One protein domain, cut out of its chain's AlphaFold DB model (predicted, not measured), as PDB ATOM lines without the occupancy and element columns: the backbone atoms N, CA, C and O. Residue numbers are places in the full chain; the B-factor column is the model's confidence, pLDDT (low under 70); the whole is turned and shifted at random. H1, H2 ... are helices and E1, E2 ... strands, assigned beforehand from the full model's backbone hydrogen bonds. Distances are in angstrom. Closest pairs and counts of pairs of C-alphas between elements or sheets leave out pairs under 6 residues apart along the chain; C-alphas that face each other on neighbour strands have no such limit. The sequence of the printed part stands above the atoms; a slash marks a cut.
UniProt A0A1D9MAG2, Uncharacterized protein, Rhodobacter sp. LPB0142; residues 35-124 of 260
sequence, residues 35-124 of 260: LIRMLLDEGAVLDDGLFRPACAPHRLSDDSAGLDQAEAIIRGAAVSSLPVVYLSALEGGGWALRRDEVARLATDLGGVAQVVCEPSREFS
ATOM      1  N   LEU A  35      10.843  43.660  20.253       72.81
ATOM      2  CA  LEU A  35      10.066  44.766  19.692       72.81
ATOM      3  C   LEU A  35      10.083  44.805  18.153       72.81
ATOM      4  O   LEU A  35       9.041  44.989  17.539       72.81
ATOM      5  N   ILE A  36      11.241  44.596  17.518       75.06
ATOM      6  CA  ILE A  36      11.372  44.644  16.051       75.06
ATOM      7  C   ILE A  36      10.550  43.527  15.409       75.06
ATOM      8  O   ILE A  36       9.880  43.746  14.407       75.06
ATOM      9  N   ARG A  37      10.574  42.332  16.012       73.44
ATOM     10  CA  ARG A  37       9.778  41.196  15.540       73.44
ATOM     11  C   ARG A  37       8.282  41.488  15.629       73.44
ATOM     12  O   ARG A  37       7.587  41.283  14.648       73.44
ATOM     13  N   MET A  38       7.823  42.008  16.766       76.62
ATOM     14  CA  MET A  38       6.418  42.377  16.964       76.62
ATOM     15  C   MET A  38       5.946  43.375  15.896       76.62
ATOM     16  O   MET A  38       4.932  43.140  15.253       76.62
ATOM     17  N   LEU A  39       6.729  44.427  15.632       79.50
ATOM     18  CA  LEU A  39       6.388  45.435  14.621       79.50
ATOM     19  C   LEU A  39       6.348  44.872  13.191       79.50
ATOM     20  O   LEU A  39       5.491  45.267  12.403       79.50
ATOM     21  N   LEU A  40       7.267  43.960  12.852       80.94
ATOM     22  CA  LEU A  40       7.267  43.273  11.557       80.94
ATOM     23  C   LEU A  40       6.046  42.355  11.411       80.94
ATOM     24  O   LEU A  40       5.397  42.381  10.368       80.94
ATOM     25  N   ASP A  41       5.719  41.588  12.454       79.06
ATOM     26  CA  ASP A  41       4.601  40.637  12.464       79.06
ATOM     27  C   ASP A  41       3.237  41.363  12.412       79.06
ATOM     28  O   ASP A  41       2.312  40.901  11.748       79.06
ATOM     29  N   GLU A  42       3.122  42.539  13.041       79.62
ATOM     30  CA  GLU A  42       1.929  43.405  13.002       79.62
ATOM     31  C   GLU A  42       1.821  44.242  11.713       79.62
ATOM     32  O   GLU A  42       0.846  44.967  11.511       79.62
ATOM     33  N   GLY A  43       2.828  44.183  10.834       74.56
ATOM     34  CA  GLY A  43       2.867  44.968   9.599       74.56
ATOM     35  C   GLY A  43       3.039  46.475   9.819       74.56
ATOM     36  O   GLY A  43       2.905  47.241   8.860       74.56
ATOM     37  N   ALA A  44       3.389  46.899  11.037       76.44
ATOM     38  CA  ALA A  44       3.619  48.284  11.458       76.44
ATOM     39  C   ALA A  44       4.987  48.820  10.984       76.44
ATOM     40  O   ALA A  44       5.724  49.472  11.726       76.44
ATOM     41  N   VAL A  45       5.338  48.525   9.731       76.62
ATOM     42  CA  VAL A  45       6.596  48.898   9.083       76.62
ATOM     43  C   VAL A  45       6.325  49.657   7.791       76.62
ATOM     44  O   VAL A  45       5.385  49.353   7.057       76.62
ATOM     45  N   LEU A  46       7.147  50.670   7.529       77.25
ATOM     46  CA  LEU A  46       7.122  51.418   6.275       77.25
ATOM     47  C   LEU A  46       7.947  50.691   5.216       77.25
ATOM     48  O   LEU A  46       8.887  49.964   5.545       77.25
ATOM     49  N   ASP A  47       7.611  50.926   3.954       82.88
ATOM     50  CA  ASP A  47       8.390  50.406   2.837       82.88
ATOM     51  C   ASP A  47       9.779  51.068   2.799       82.88
ATOM     52  O   ASP A  47       9.942  52.252   3.105       82.88
ATOM     53  N   ASP A  48      10.792  50.291   2.421       79.94
ATOM     54  CA  ASP A  48      12.179  50.718   2.276       79.94
ATOM     55  C   ASP A  48      12.586  50.670   0.798       79.94
ATOM     56  O   ASP A  48      13.237  49.739   0.323       79.94
ATOM     57  N   GLY A  49      12.160  51.690   0.052       86.19
ATOM     58  CA  GLY A  49      12.338  51.738  -1.398       86.19
ATOM     59  C   GLY A  49      11.416  50.744  -2.103       86.19
ATOM     60  O   GLY A  49      10.198  50.853  -2.000       86.19
ATOM     61  N   LEU A  50      11.997  49.790  -2.829       87.50
ATOM     62  CA  LEU A  50      11.260  48.764  -3.575       87.50
ATOM     63  C   LEU A  50      10.787  47.595  -2.697       87.50
ATOM     64  O   LEU A  50      10.002  46.771  -3.162       87.50
ATOM     65  N   PHE A  51      11.269  47.496  -1.454       88.06
ATOM     66  CA  PHE A  51      11.012  46.353  -0.580       88.06
ATOM     67  C   PHE A  51      10.395  46.779   0.744       88.06
ATOM     68  O   PHE A  51      10.876  47.694   1.407       88.06
ATOM     69  N   ARG A  52       9.367  46.055   1.182       87.69
ATOM     70  CA  ARG A  52       8.831  46.188   2.536       87.69
ATOM     71  C   ARG A  52       9.606  45.277   3.491       87.69
ATOM     72  O   ARG A  52       9.617  44.077   3.239       87.69
ATOM     73  N   PRO A  53      10.210  45.789   4.580       86.44
ATOM     74  CA  PRO A  53      10.867  44.958   5.588       86.44
ATOM     75  C   PRO A  53       9.998  43.786   6.043       86.44
ATOM     76  O   PRO A  53       8.849  43.978   6.437       86.44
ATOM     77  N   ALA A  54      10.557  42.578   5.994       85.94
ATOM     78  CA  ALA A  54       9.845  41.350   6.327       85.94
ATOM     79  C   ALA A  54      10.754  40.318   7.015       85.94
ATOM     80  O   ALA A  54      11.975  40.336   6.875       85.94
ATOM     81  N   CYS A  55      10.136  39.375   7.732       84.62
ATOM     82  CA  CYS A  55      10.790  38.163   8.248       84.62
ATOM     83  C   CYS A  55      10.828  37.020   7.210       84.62
ATOM     84  O   CYS A  55      11.169  35.889   7.545       84.62
ATOM     85  N   ALA A  56      10.450  37.297   5.959       88.81
ATOM     86  CA  ALA A  56      10.397  36.341   4.860       88.81
ATOM     87  C   ALA A  56      11.268  36.830   3.692       88.81
ATOM     88  O   ALA A  56      11.400  38.039   3.503       88.81
ATOM     89  N   PRO A  57      11.866  35.919   2.902       88.75
ATOM     90  CA  PRO A  57      12.695  36.314   1.772       88.75
ATOM     91  C   PRO A  57      11.848  36.946   0.661       88.75
ATOM     92  O   PRO A  57      10.809  36.404   0.274       88.75
ATOM     93  N   HIS A  58      12.337  38.043   0.087       91.75
ATOM     94  CA  HIS A  58      11.796  38.614  -1.139       91.75
ATOM     95  C   HIS A  58      12.263  37.785  -2.331       91.75
ATOM     96  O   HIS A  58      13.458  37.675  -2.598       91.75
ATOM     97  N   ARG A  59      11.327  37.185  -3.061       90.94
ATOM     98  CA  ARG A  59      11.634  36.449  -4.290       90.94
ATOM     99  C   ARG A  59      11.382  37.358  -5.477       90.94
ATOM    100  O   ARG A  59      10.286  37.900  -5.593       90.94
ATOM    101  N   LEU A  60      12.388  37.516  -6.329       91.81
ATOM    102  CA  LEU A  60      12.224  38.235  -7.587       91.81
ATOM    103  C   LEU A  60      11.405  37.385  -8.566       91.81
ATOM    104  O   LEU A  60      11.495  36.154  -8.557       91.81
ATOM    105  N   SER A  61      10.595  38.041  -9.391       92.38
ATOM    106  CA  SER A  61       9.882  37.408 -10.500       92.38
ATOM    107  C   SER A  61      10.841  37.067 -11.644       92.38
ATOM    108  O   SER A  61      11.865  37.719 -11.829       92.38
ATOM    109  N   ASP A  62      10.522  36.038 -12.433       91.44
ATOM    110  CA  ASP A  62      11.365  35.589 -13.556       91.44
ATOM    111  C   ASP A  62      11.079  36.356 -14.865       91.44
ATOM    112  O   ASP A  62      11.101  35.804 -15.967       91.44
ATOM    113  N   ASP A  63      10.797  37.654 -14.757       91.19
ATOM    114  CA  ASP A  63      10.386  38.546 -15.843       91.19
ATOM    115  C   ASP A  63      11.214  39.846 -15.874       91.19
ATOM    116  O   ASP A  63      12.213  39.990 -15.165       91.19
ATOM    117  N   SER A  64      10.830  40.797 -16.734       88.62
ATOM    118  CA  SER A  64      11.520  42.087 -16.835       88.62
ATOM    119  C   SER A  64      11.425  42.907 -15.548       88.62
ATOM    120  O   SER A  64      12.404  43.540 -15.175       88.62
ATOM    121  N   ALA A  65      10.300  42.844 -14.827       90.56
ATOM    122  CA  ALA A  65      10.141  43.564 -13.565       90.56
ATOM    123  C   ALA A  65      11.113  43.047 -12.492       90.56
ATOM    124  O   ALA A  65      11.711  43.837 -11.760       90.56
ATOM    125  N   GLY A  66      11.321  41.729 -12.427       91.31
ATOM    126  CA  GLY A  66      12.305  41.135 -11.525       91.31
ATOM    127  C   GLY A  66      13.740  41.523 -11.886       91.31
ATOM    128  O   GLY A  66      14.537  41.821 -10.993       91.31
ATOM    129  N   LEU A  67      14.068  41.586 -13.182       90.12
ATOM    130  CA  LEU A  67      15.373  42.068 -13.656       90.12
ATOM    131  C   LEU A  67      15.603  43.539 -13.287       90.12
ATOM    132  O   LEU A  67      16.669  43.870 -12.768       90.12
ATOM    133  N   ASP A  68      14.599  44.399 -13.461       90.25
ATOM    134  CA  ASP A  68      14.671  45.813 -13.078       90.25
ATOM    135  C   ASP A  68      14.918  45.974 -11.567       90.25
ATOM    136  O   ASP A  68      15.741  46.791 -11.138       90.25
ATOM    137  N   GLN A  69      14.260  45.150 -10.741       91.56
ATOM    138  CA  GLN A  69      14.492  45.106  -9.295       91.56
ATOM    139  C   GLN A  69      15.918  44.650  -8.951       91.56
ATOM    140  O   GLN A  69      16.578  45.287  -8.123       91.56
ATOM    141  N   ALA A  70      16.421  43.585  -9.583       87.44
ATOM    142  CA  ALA A  70      17.794  43.113  -9.385       87.44
ATOM    143  C   ALA A  70      18.825  44.181  -9.776       87.44
ATOM    144  O   ALA A  70      19.771  44.446  -9.029       87.44
ATOM    145  N   GLU A  71      18.616  44.857 -10.906       86.31
ATOM    146  CA  GLU A  71      19.460  45.968 -11.336       86.31
ATOM    147  C   GLU A  71      19.442  47.126 -10.341       86.31
ATOM    148  O   GLU A  71      20.497  47.695 -10.036       86.31
ATOM    149  N   ALA A  72      18.271  47.482  -9.812       84.94
ATOM    150  CA  ALA A  72      18.149  48.521  -8.799       84.94
ATOM    151  C   ALA A  72      18.905  48.145  -7.513       84.94
ATOM    152  O   ALA A  72      19.557  49.008  -6.915       84.94
ATOM    153  N   ILE A  73      18.877  46.870  -7.105       83.56
ATOM    154  CA  ILE A  73      19.625  46.370  -5.940       83.56
ATOM    155  C   ILE A  73      21.131  46.483  -6.176       83.56
ATOM    156  O   ILE A  73      21.845  47.032  -5.333       83.56
ATOM    157  N   ILE A  74      21.610  46.008  -7.329       76.25
ATOM    158  CA  ILE A  74      23.026  46.067  -7.719       76.25
ATOM    159  C   ILE A  74      23.504  47.520  -7.764       76.25
ATOM    160  O   ILE A  74      24.591  47.841  -7.299       76.25
ATOM    161  N   ARG A  75      22.676  48.445  -8.258       74.44
ATOM    162  CA  ARG A  75      22.997  49.883  -8.284       74.44
ATOM    163  C   ARG A  75      22.944  50.551  -6.906       74.44
ATOM    164  O   ARG A  75      23.297  51.722  -6.813       74.44
ATOM    165  N   GLY A  76      22.490  49.854  -5.862       72.81
ATOM    166  CA  GLY A  76      22.265  50.429  -4.534       72.81
ATOM    167  C   GLY A  76      21.120  51.447  -4.497       72.81
ATOM    168  O   GLY A  76      21.108  52.312  -3.625       72.81
ATOM    169  N   ALA A  77      20.193  51.364  -5.457       80.00
ATOM    170  CA  ALA A  77      19.044  52.254  -5.613       80.00
ATOM    171  C   ALA A  77      17.724  51.623  -5.137       80.00
ATOM    172  O   ALA A  77      16.722  52.323  -5.025       80.00
ATOM    173  N   ALA A  78      17.704  50.313  -4.867       82.12
ATOM    174  CA  ALA A  78      16.477  49.610  -4.499       82.12
ATOM    175  C   ALA A  78      16.007  49.847  -3.060       82.12
ATOM    176  O   ALA A  78      14.826  49.676  -2.783       82.12
ATOM    177  N   VAL A  79      16.911  50.211  -2.152       78.69
ATOM    178  CA  VAL A  79      16.632  50.392  -0.719       78.69
ATOM    179  C   VAL A  79      17.224  51.707  -0.230       78.69
ATOM    180  O   VAL A  79      18.260  52.159  -0.722       78.69
ATOM    181  N   SER A  80      16.575  52.326   0.752       74.19
ATOM    182  CA  SER A  80      17.001  53.603   1.329       74.19
ATOM    183  C   SER A  80      17.779  53.434   2.636       74.19
ATOM    184  O   SER A  80      18.633  54.266   2.954       74.19
ATOM    185  N   SER A  81      17.485  52.372   3.396       71.94
ATOM    186  CA  SER A  81      17.894  52.254   4.796       71.94
ATOM    187  C   SER A  81      18.519  50.905   5.153       71.94
ATOM    188  O   SER A  81      19.637  50.891   5.674       71.94
ATOM    189  N   LEU A  82      17.828  49.786   4.917       74.00
ATOM    190  CA  LEU A  82      18.306  48.454   5.283       74.00
ATOM    191  C   LEU A  82      19.234  47.897   4.198       74.00
ATOM    192  O   LEU A  82      18.918  47.996   3.015       74.00
ATOM    193  N   PRO A  83      20.368  47.280   4.567       73.94
ATOM    194  CA  PRO A  83      21.199  46.580   3.601       73.94
ATOM    195  C   PRO A  83      20.458  45.388   2.979       73.94
ATOM    196  O   PRO A  83      19.589  44.787   3.613       73.94
ATOM    197  N   VAL A  84      20.838  45.013   1.756       77.31
ATOM    198  CA  VAL A  84      20.303  43.841   1.046       77.31
ATOM    199  C   VAL A  84      21.311  42.692   1.086       77.31
ATOM    200  O   VAL A  84      22.455  42.829   0.652       77.31
ATOM    201  N   VAL A  85      20.871  41.532   1.564       79.50
ATOM    202  CA  VAL A  85      21.526  40.240   1.353       79.50
ATOM    203  C   VAL A  85      20.917  39.617   0.106       79.50
ATOM    204  O   VAL A  85      19.757  39.208   0.106       79.50
ATOM    205  N   TYR A  86      21.701  39.565  -0.963       80.81
ATOM    206  CA  TYR A  86      21.259  39.071  -2.259       80.81
ATOM    207  C   TYR A  86      21.759  37.641  -2.485       80.81
ATOM    208  O   TYR A  86      22.965  37.378  -2.444       80.81
ATOM    209  N   LEU A  87      20.827  36.722  -2.733       80.38
ATOM    210  CA  LEU A  87      21.079  35.302  -2.951       80.38
ATOM    211  C   LEU A  87      20.922  34.964  -4.434       80.38
ATOM    212  O   LEU A  87      19.803  34.889  -4.951       80.38
ATOM    213  N   SER A  88      22.055  34.737  -5.099       75.88
ATOM    214  CA  SER A  88      22.086  34.262  -6.483       75.88
ATOM    215  C   SER A  88      21.611  32.815  -6.594       75.88
ATOM    216  O   SER A  88      21.822  32.007  -5.681       75.88
ATOM    217  N   ALA A  89      21.029  32.465  -7.736       73.00
ATOM    218  CA  ALA A  89      20.728  31.077  -8.059       73.00
ATOM    219  C   ALA A  89      21.987  30.318  -8.523       73.00
ATOM    220  O   ALA A  89      22.875  30.863  -9.183       73.00
ATOM    221  N   LEU A  90      22.070  29.034  -8.174       65.62
ATOM    222  CA  LEU A  90      23.138  28.119  -8.578       65.62
ATOM    223  C   LEU A  90      22.686  27.194  -9.713       65.62
ATOM    224  O   LEU A  90      21.514  27.146 -10.083       65.62
ATOM    225  N   GLU A  91      23.638  26.440 -10.266       55.88
ATOM    226  CA  GLU A  91      23.339  25.397 -11.255       55.88
ATOM    227  C   GLU A  91      22.361  24.365 -10.678       55.88
ATOM    228  O   GLU A  91      22.434  24.010  -9.502       55.88
ATOM    229  N   GLY A  92      21.413  23.911 -11.503       57.53
ATOM    230  CA  GLY A  92      20.359  22.978 -11.090       57.53
ATOM    231  C   GLY A  92      19.101  23.626 -10.493       57.53
ATOM    232  O   GLY A  92      18.243  22.906  -9.988       57.53
ATOM    233  N   GLY A  93      18.964  24.958 -10.546       52.50
ATOM    234  CA  GLY A  93      17.732  25.670 -10.162       52.50
ATOM    235  C   GLY A  93      17.523  25.842  -8.650       52.50
ATOM    236  O   GLY A  93      16.424  26.181  -8.211       52.50
ATOM    237  N   GLY A  94      18.561  25.593  -7.845       56.75
ATOM    238  CA  GLY A  94      18.559  25.793  -6.393       56.75
ATOM    239  C   GLY A  94      19.375  27.011  -5.954       56.75
ATOM    240  O   GLY A  94      20.123  27.596  -6.734       56.75
ATOM    241  N   TRP A  95      19.266  27.378  -4.677       63.06
ATOM    242  CA  TRP A  95      20.175  28.338  -4.038       63.06
ATOM    243  C   TRP A  95      21.270  27.601  -3.264       63.06
ATOM    244  O   TRP A  95      21.148  26.415  -2.965       63.06
ATOM    245  N   ALA A  96      22.301  28.351  -2.861       58.50
ATOM    246  CA  ALA A  96      23.295  27.959  -1.849       58.50
ATOM    247  C   ALA A  96      22.699  27.263  -0.621       58.50
ATOM    248  O   ALA A  96      23.312  26.402   0.002       58.50
ATOM    249  N   LEU A  97      21.517  27.745  -0.256       62.94
ATOM    250  CA  LEU A  97      20.775  27.423   0.937       62.94
ATOM    251  C   LEU A  97      19.496  26.706   0.523       62.94
ATOM    252  O   LEU A  97      18.832  27.095  -0.445       62.94
ATOM    253  N   ARG A  98      19.091  25.699   1.297       67.94
ATOM    254  CA  ARG A  98      17.762  25.102   1.144       67.94
ATOM    255  C   ARG A  98      16.692  26.151   1.439       67.94
ATOM    256  O   ARG A  98      16.930  27.117   2.162       67.94
ATOM    257  N   ARG A  99      15.477  25.943   0.921       73.06
ATOM    258  CA  ARG A  99      14.349  26.879   1.120       73.06
ATOM    259  C   ARG A  99      14.124  27.228   2.596       73.06
ATOM    260  O   ARG A  99      13.922  28.399   2.905       73.06
ATOM    261  N   ASP A 100      14.241  26.244   3.483       73.31
ATOM    262  CA  ASP A 100      14.074  26.441   4.926       73.31
ATOM    263  C   ASP A 100      15.225  27.239   5.550       73.31
ATOM    264  O   ASP A 100      15.013  28.011   6.477       73.31
ATOM    265  N   GLU A 101      16.446  27.095   5.032       73.38
ATOM    266  CA  GLU A 101      17.616  27.851   5.492       73.38
ATOM    267  C   GLU A 101      17.539  29.311   5.036       73.38
ATOM    268  O   GLU A 101      17.845  30.212   5.812       73.38
ATOM    269  N   VAL A 102      17.039  29.562   3.821       74.25
ATOM    270  CA  VAL A 102      16.734  30.918   3.341       74.25
ATOM    271  C   VAL A 102      15.646  31.570   4.198       74.25
ATOM    272  O   VAL A 102      15.775  32.732   4.585       74.25
ATOM    273  N   ALA A 103      14.583  30.831   4.527       80.88
ATOM    274  CA  ALA A 103      13.518  31.323   5.399       80.88
ATOM    275  C   ALA A 103      14.026  31.631   6.817       80.88
ATOM    276  O   ALA A 103      13.685  32.680   7.364       80.88
ATOM    277  N   ARG A 104      14.879  30.772   7.391       75.88
ATOM    278  CA  ARG A 104      15.537  31.023   8.686       75.88
ATOM    279  C   ARG A 104      16.427  32.259   8.631       75.88
ATOM    280  O   ARG A 104      16.286  33.126   9.481       75.88
ATOM    281  N   LEU A 105      17.247  32.404   7.590       74.38
ATOM    282  CA  LEU A 105      18.098  33.578   7.406       74.38
ATOM    283  C   LEU A 105      17.281  34.877   7.327       74.38
ATOM    284  O   LEU A 105      17.609  35.849   8.004       74.38
ATOM    285  N   ALA A 106      16.196  34.900   6.548       82.12
ATOM    286  CA  ALA A 106      15.285  36.046   6.498       82.12
ATOM    287  C   ALA A 106      14.611  36.294   7.857       82.12
ATOM    288  O   ALA A 106      14.493  37.436   8.305       82.12
ATOM    289  N   THR A 107      14.246  35.220   8.559       82.25
ATOM    290  CA  THR A 107      13.690  35.294   9.912       82.25
ATOM    291  C   THR A 107      14.698  35.815  10.917       82.25
ATOM    292  O   THR A 107      14.262  36.471  11.847       82.25
ATOM    293  N   ASP A 108      16.001  35.618  10.740       75.81
ATOM    294  CA  ASP A 108      17.051  36.120  11.635       75.81
ATOM    295  C   ASP A 108      17.460  37.562  11.286       75.81
ATOM    296  O   ASP A 108      17.708  38.382  12.175       75.81
ATOM    297  N   LEU A 109      17.399  37.934  10.002       76.38
ATOM    298  CA  LEU A 109      17.805  39.251   9.497       76.38
ATOM    299  C   LEU A 109      16.687  40.295   9.340       76.38
ATOM    300  O   LEU A 109      17.004  41.474   9.256       76.38
ATOM    301  N   GLY A 110      15.407  39.931   9.346       78.81
ATOM    302  CA  GLY A 110      14.277  40.869   9.426       78.81
ATOM    303  C   GLY A 110      14.500  42.064  10.376       78.81
ATOM    304  O   GLY A 110      14.853  41.923  11.551       78.81
ATOM    305  N   GLY A 111      14.334  43.275   9.841       74.12
ATOM    306  CA  GLY A 111      14.593  44.539  10.547       74.12
ATOM    307  C   GLY A 111      16.074  44.926  10.690       74.12
ATOM    308  O   GLY A 111      16.370  45.995  11.214       74.12
ATOM    309  N   VAL A 112      16.998  44.085  10.217       74.81
ATOM    310  CA  VAL A 112      18.452  44.323  10.150       74.81
ATOM    311  C   VAL A 112      18.915  44.388   8.694       74.81
ATOM    312  O   VAL A 112      19.705  45.262   8.353       74.81
ATOM    313  N   ALA A 113      18.422  43.488   7.842       78.06
ATOM    314  CA  ALA A 113      18.702  43.432   6.413       78.06
ATOM    315  C   ALA A 113      17.515  42.830   5.648       78.06
ATOM    316  O   ALA A 113      16.755  42.027   6.191       78.06
ATOM    317  N   GLN A 114      17.394  43.185   4.372       81.19
ATOM    318  CA  GLN A 114      16.457  42.565   3.440       81.19
ATOM    319  C   GLN A 114      17.114  41.345   2.801       81.19
ATOM    320  O   GLN A 114      18.216  41.459   2.270       81.19
ATOM    321  N   VAL A 115      16.451  40.190   2.806       83.94
ATOM    322  CA  VAL A 115      16.934  39.001   2.084       83.94
ATOM    323  C   VAL A 115      16.194  38.902   0.755       83.94
ATOM    324  O   VAL A 115      14.973  38.764   0.752       83.94
ATOM    325  N   VAL A 116      16.924  38.965  -0.359       87.81
ATOM    326  CA  VAL A 116      16.376  38.891  -1.723       87.81
ATOM    327  C   VAL A 116      16.941  37.670  -2.447       87.81
ATOM    328  O   VAL A 116      18.136  37.396  -2.354       87.81
ATOM    329  N   CYS A 117      16.101  36.932  -3.171       87.56
ATOM    330  CA  CYS A 117      16.478  35.720  -3.899       87.56
ATOM    331  C   CYS A 117      16.127  35.819  -5.386       87.56
ATOM    332  O   CYS A 117      14.985  36.130  -5.730       87.56
ATOM    333  N   GLU A 118      17.080  35.461  -6.248       86.81
ATOM    334  CA  GLU A 118      16.830  35.233  -7.676       86.81
ATOM    335  C   GLU A 118      15.924  34.008  -7.893       86.81
ATOM    336  O   GLU A 118      15.996  33.060  -7.106       86.81
ATOM    337  N   PRO A 119      15.094  33.987  -8.949       87.25
ATOM    338  CA  PRO A 119      14.187  32.875  -9.219       87.25
ATOM    339  C   PRO A 119      14.886  31.647  -9.821       87.25
ATOM    340  O   PRO A 119      14.478  30.524  -9.530       87.25
ATOM    341  N   SER A 120      15.912  31.843 -10.652       84.75
ATOM    342  CA  SER A 120      16.531  30.782 -11.456       84.75
ATOM    343  C   SER A 120      17.950  31.151 -11.891       84.75
ATOM    344  O   SER A 120      18.365  32.306 -11.799       84.75
ATOM    345  N   ARG A 121      18.713  30.168 -12.380       81.38
ATOM    346  CA  ARG A 121      20.062  30.410 -12.913       81.38
ATOM    347  C   ARG A 121      20.008  31.132 -14.263       81.38
ATOM    348  O   ARG A 121      20.876  31.943 -14.571       81.38
ATOM    349  N   GLU A 122      18.967  30.879 -15.045       85.62
ATOM    350  CA  GLU A 122      18.639  31.579 -16.284       85.62
ATOM    351  C   GLU A 122      18.419  33.074 -16.029       85.62
ATOM    352  O   GLU A 122      18.889  33.912 -16.800       85.62
ATOM    353  N   PHE A 123      17.771  33.427 -14.916       88.38
ATOM    354  CA  PHE A 123      17.671  34.811 -14.466       88.38
ATOM    355  C   PHE A 123      19.050  35.429 -14.216       88.38
ATOM    356  O   PHE A 123      19.323  36.513 -14.734       88.38
ATOM    357  N   SER A 124      19.940  34.735 -13.494       82.94
ATOM    358  CA  SER A 124      21.306  35.217 -13.243       82.94
ATOM    359  C   SER A 124      22.053  35.487 -14.553       82.94
ATOM    360  O   SER A 124      22.684  36.530 -14.698       82.94
TER     361      SER A 124
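What this domain is: This is residues 35 to 124 of the 260 residues of an uncharacterized protein of Rhodobacter sp. LPB0142 (UniProt A0A1D9MAG2). Two short parallel strands, E1 and E2, make a small core between H2 and H3, with H1 at one end and H4 toward the other. The 90 printed residues, under half in named elements, run H1 H2 E1 H3 E2 H4, mostly helix; they are compact, radius of gyration of the C-alphas 13.0 A, spans 39 by 27 by 17 A.

Where its parts are: H1, residues 35 to 41, begins at C-alpha (10.066, 44.766, 19.692). H2 is residues 64 to 74, 15.2 A; E1 84 to 87; H3 99 to 109, 15.3 A; E2 114 to 117. H4, 121 to 124, ends at C-alpha (21.306, 35.217, -13.243).

How they stand to each other: E1, H3 and E2 form a strand-helix-strand unit, parallel strands joined through a helix, its crossover right-handed; N 85 and O 114 are 2.7 A apart. The closest C-alphas of H3 and E2, Ala 106 and Val 115, are 5.6 A apart. In H1, H2 and H3 every O i to N i+4 pair is within hydrogen-bond range; H4 is too short for one.

The domain as a whole: The printed part has no cut. Links H1 to H2 and E1 to H3 are long. Residues 90 to 98 have pLDDT under 70.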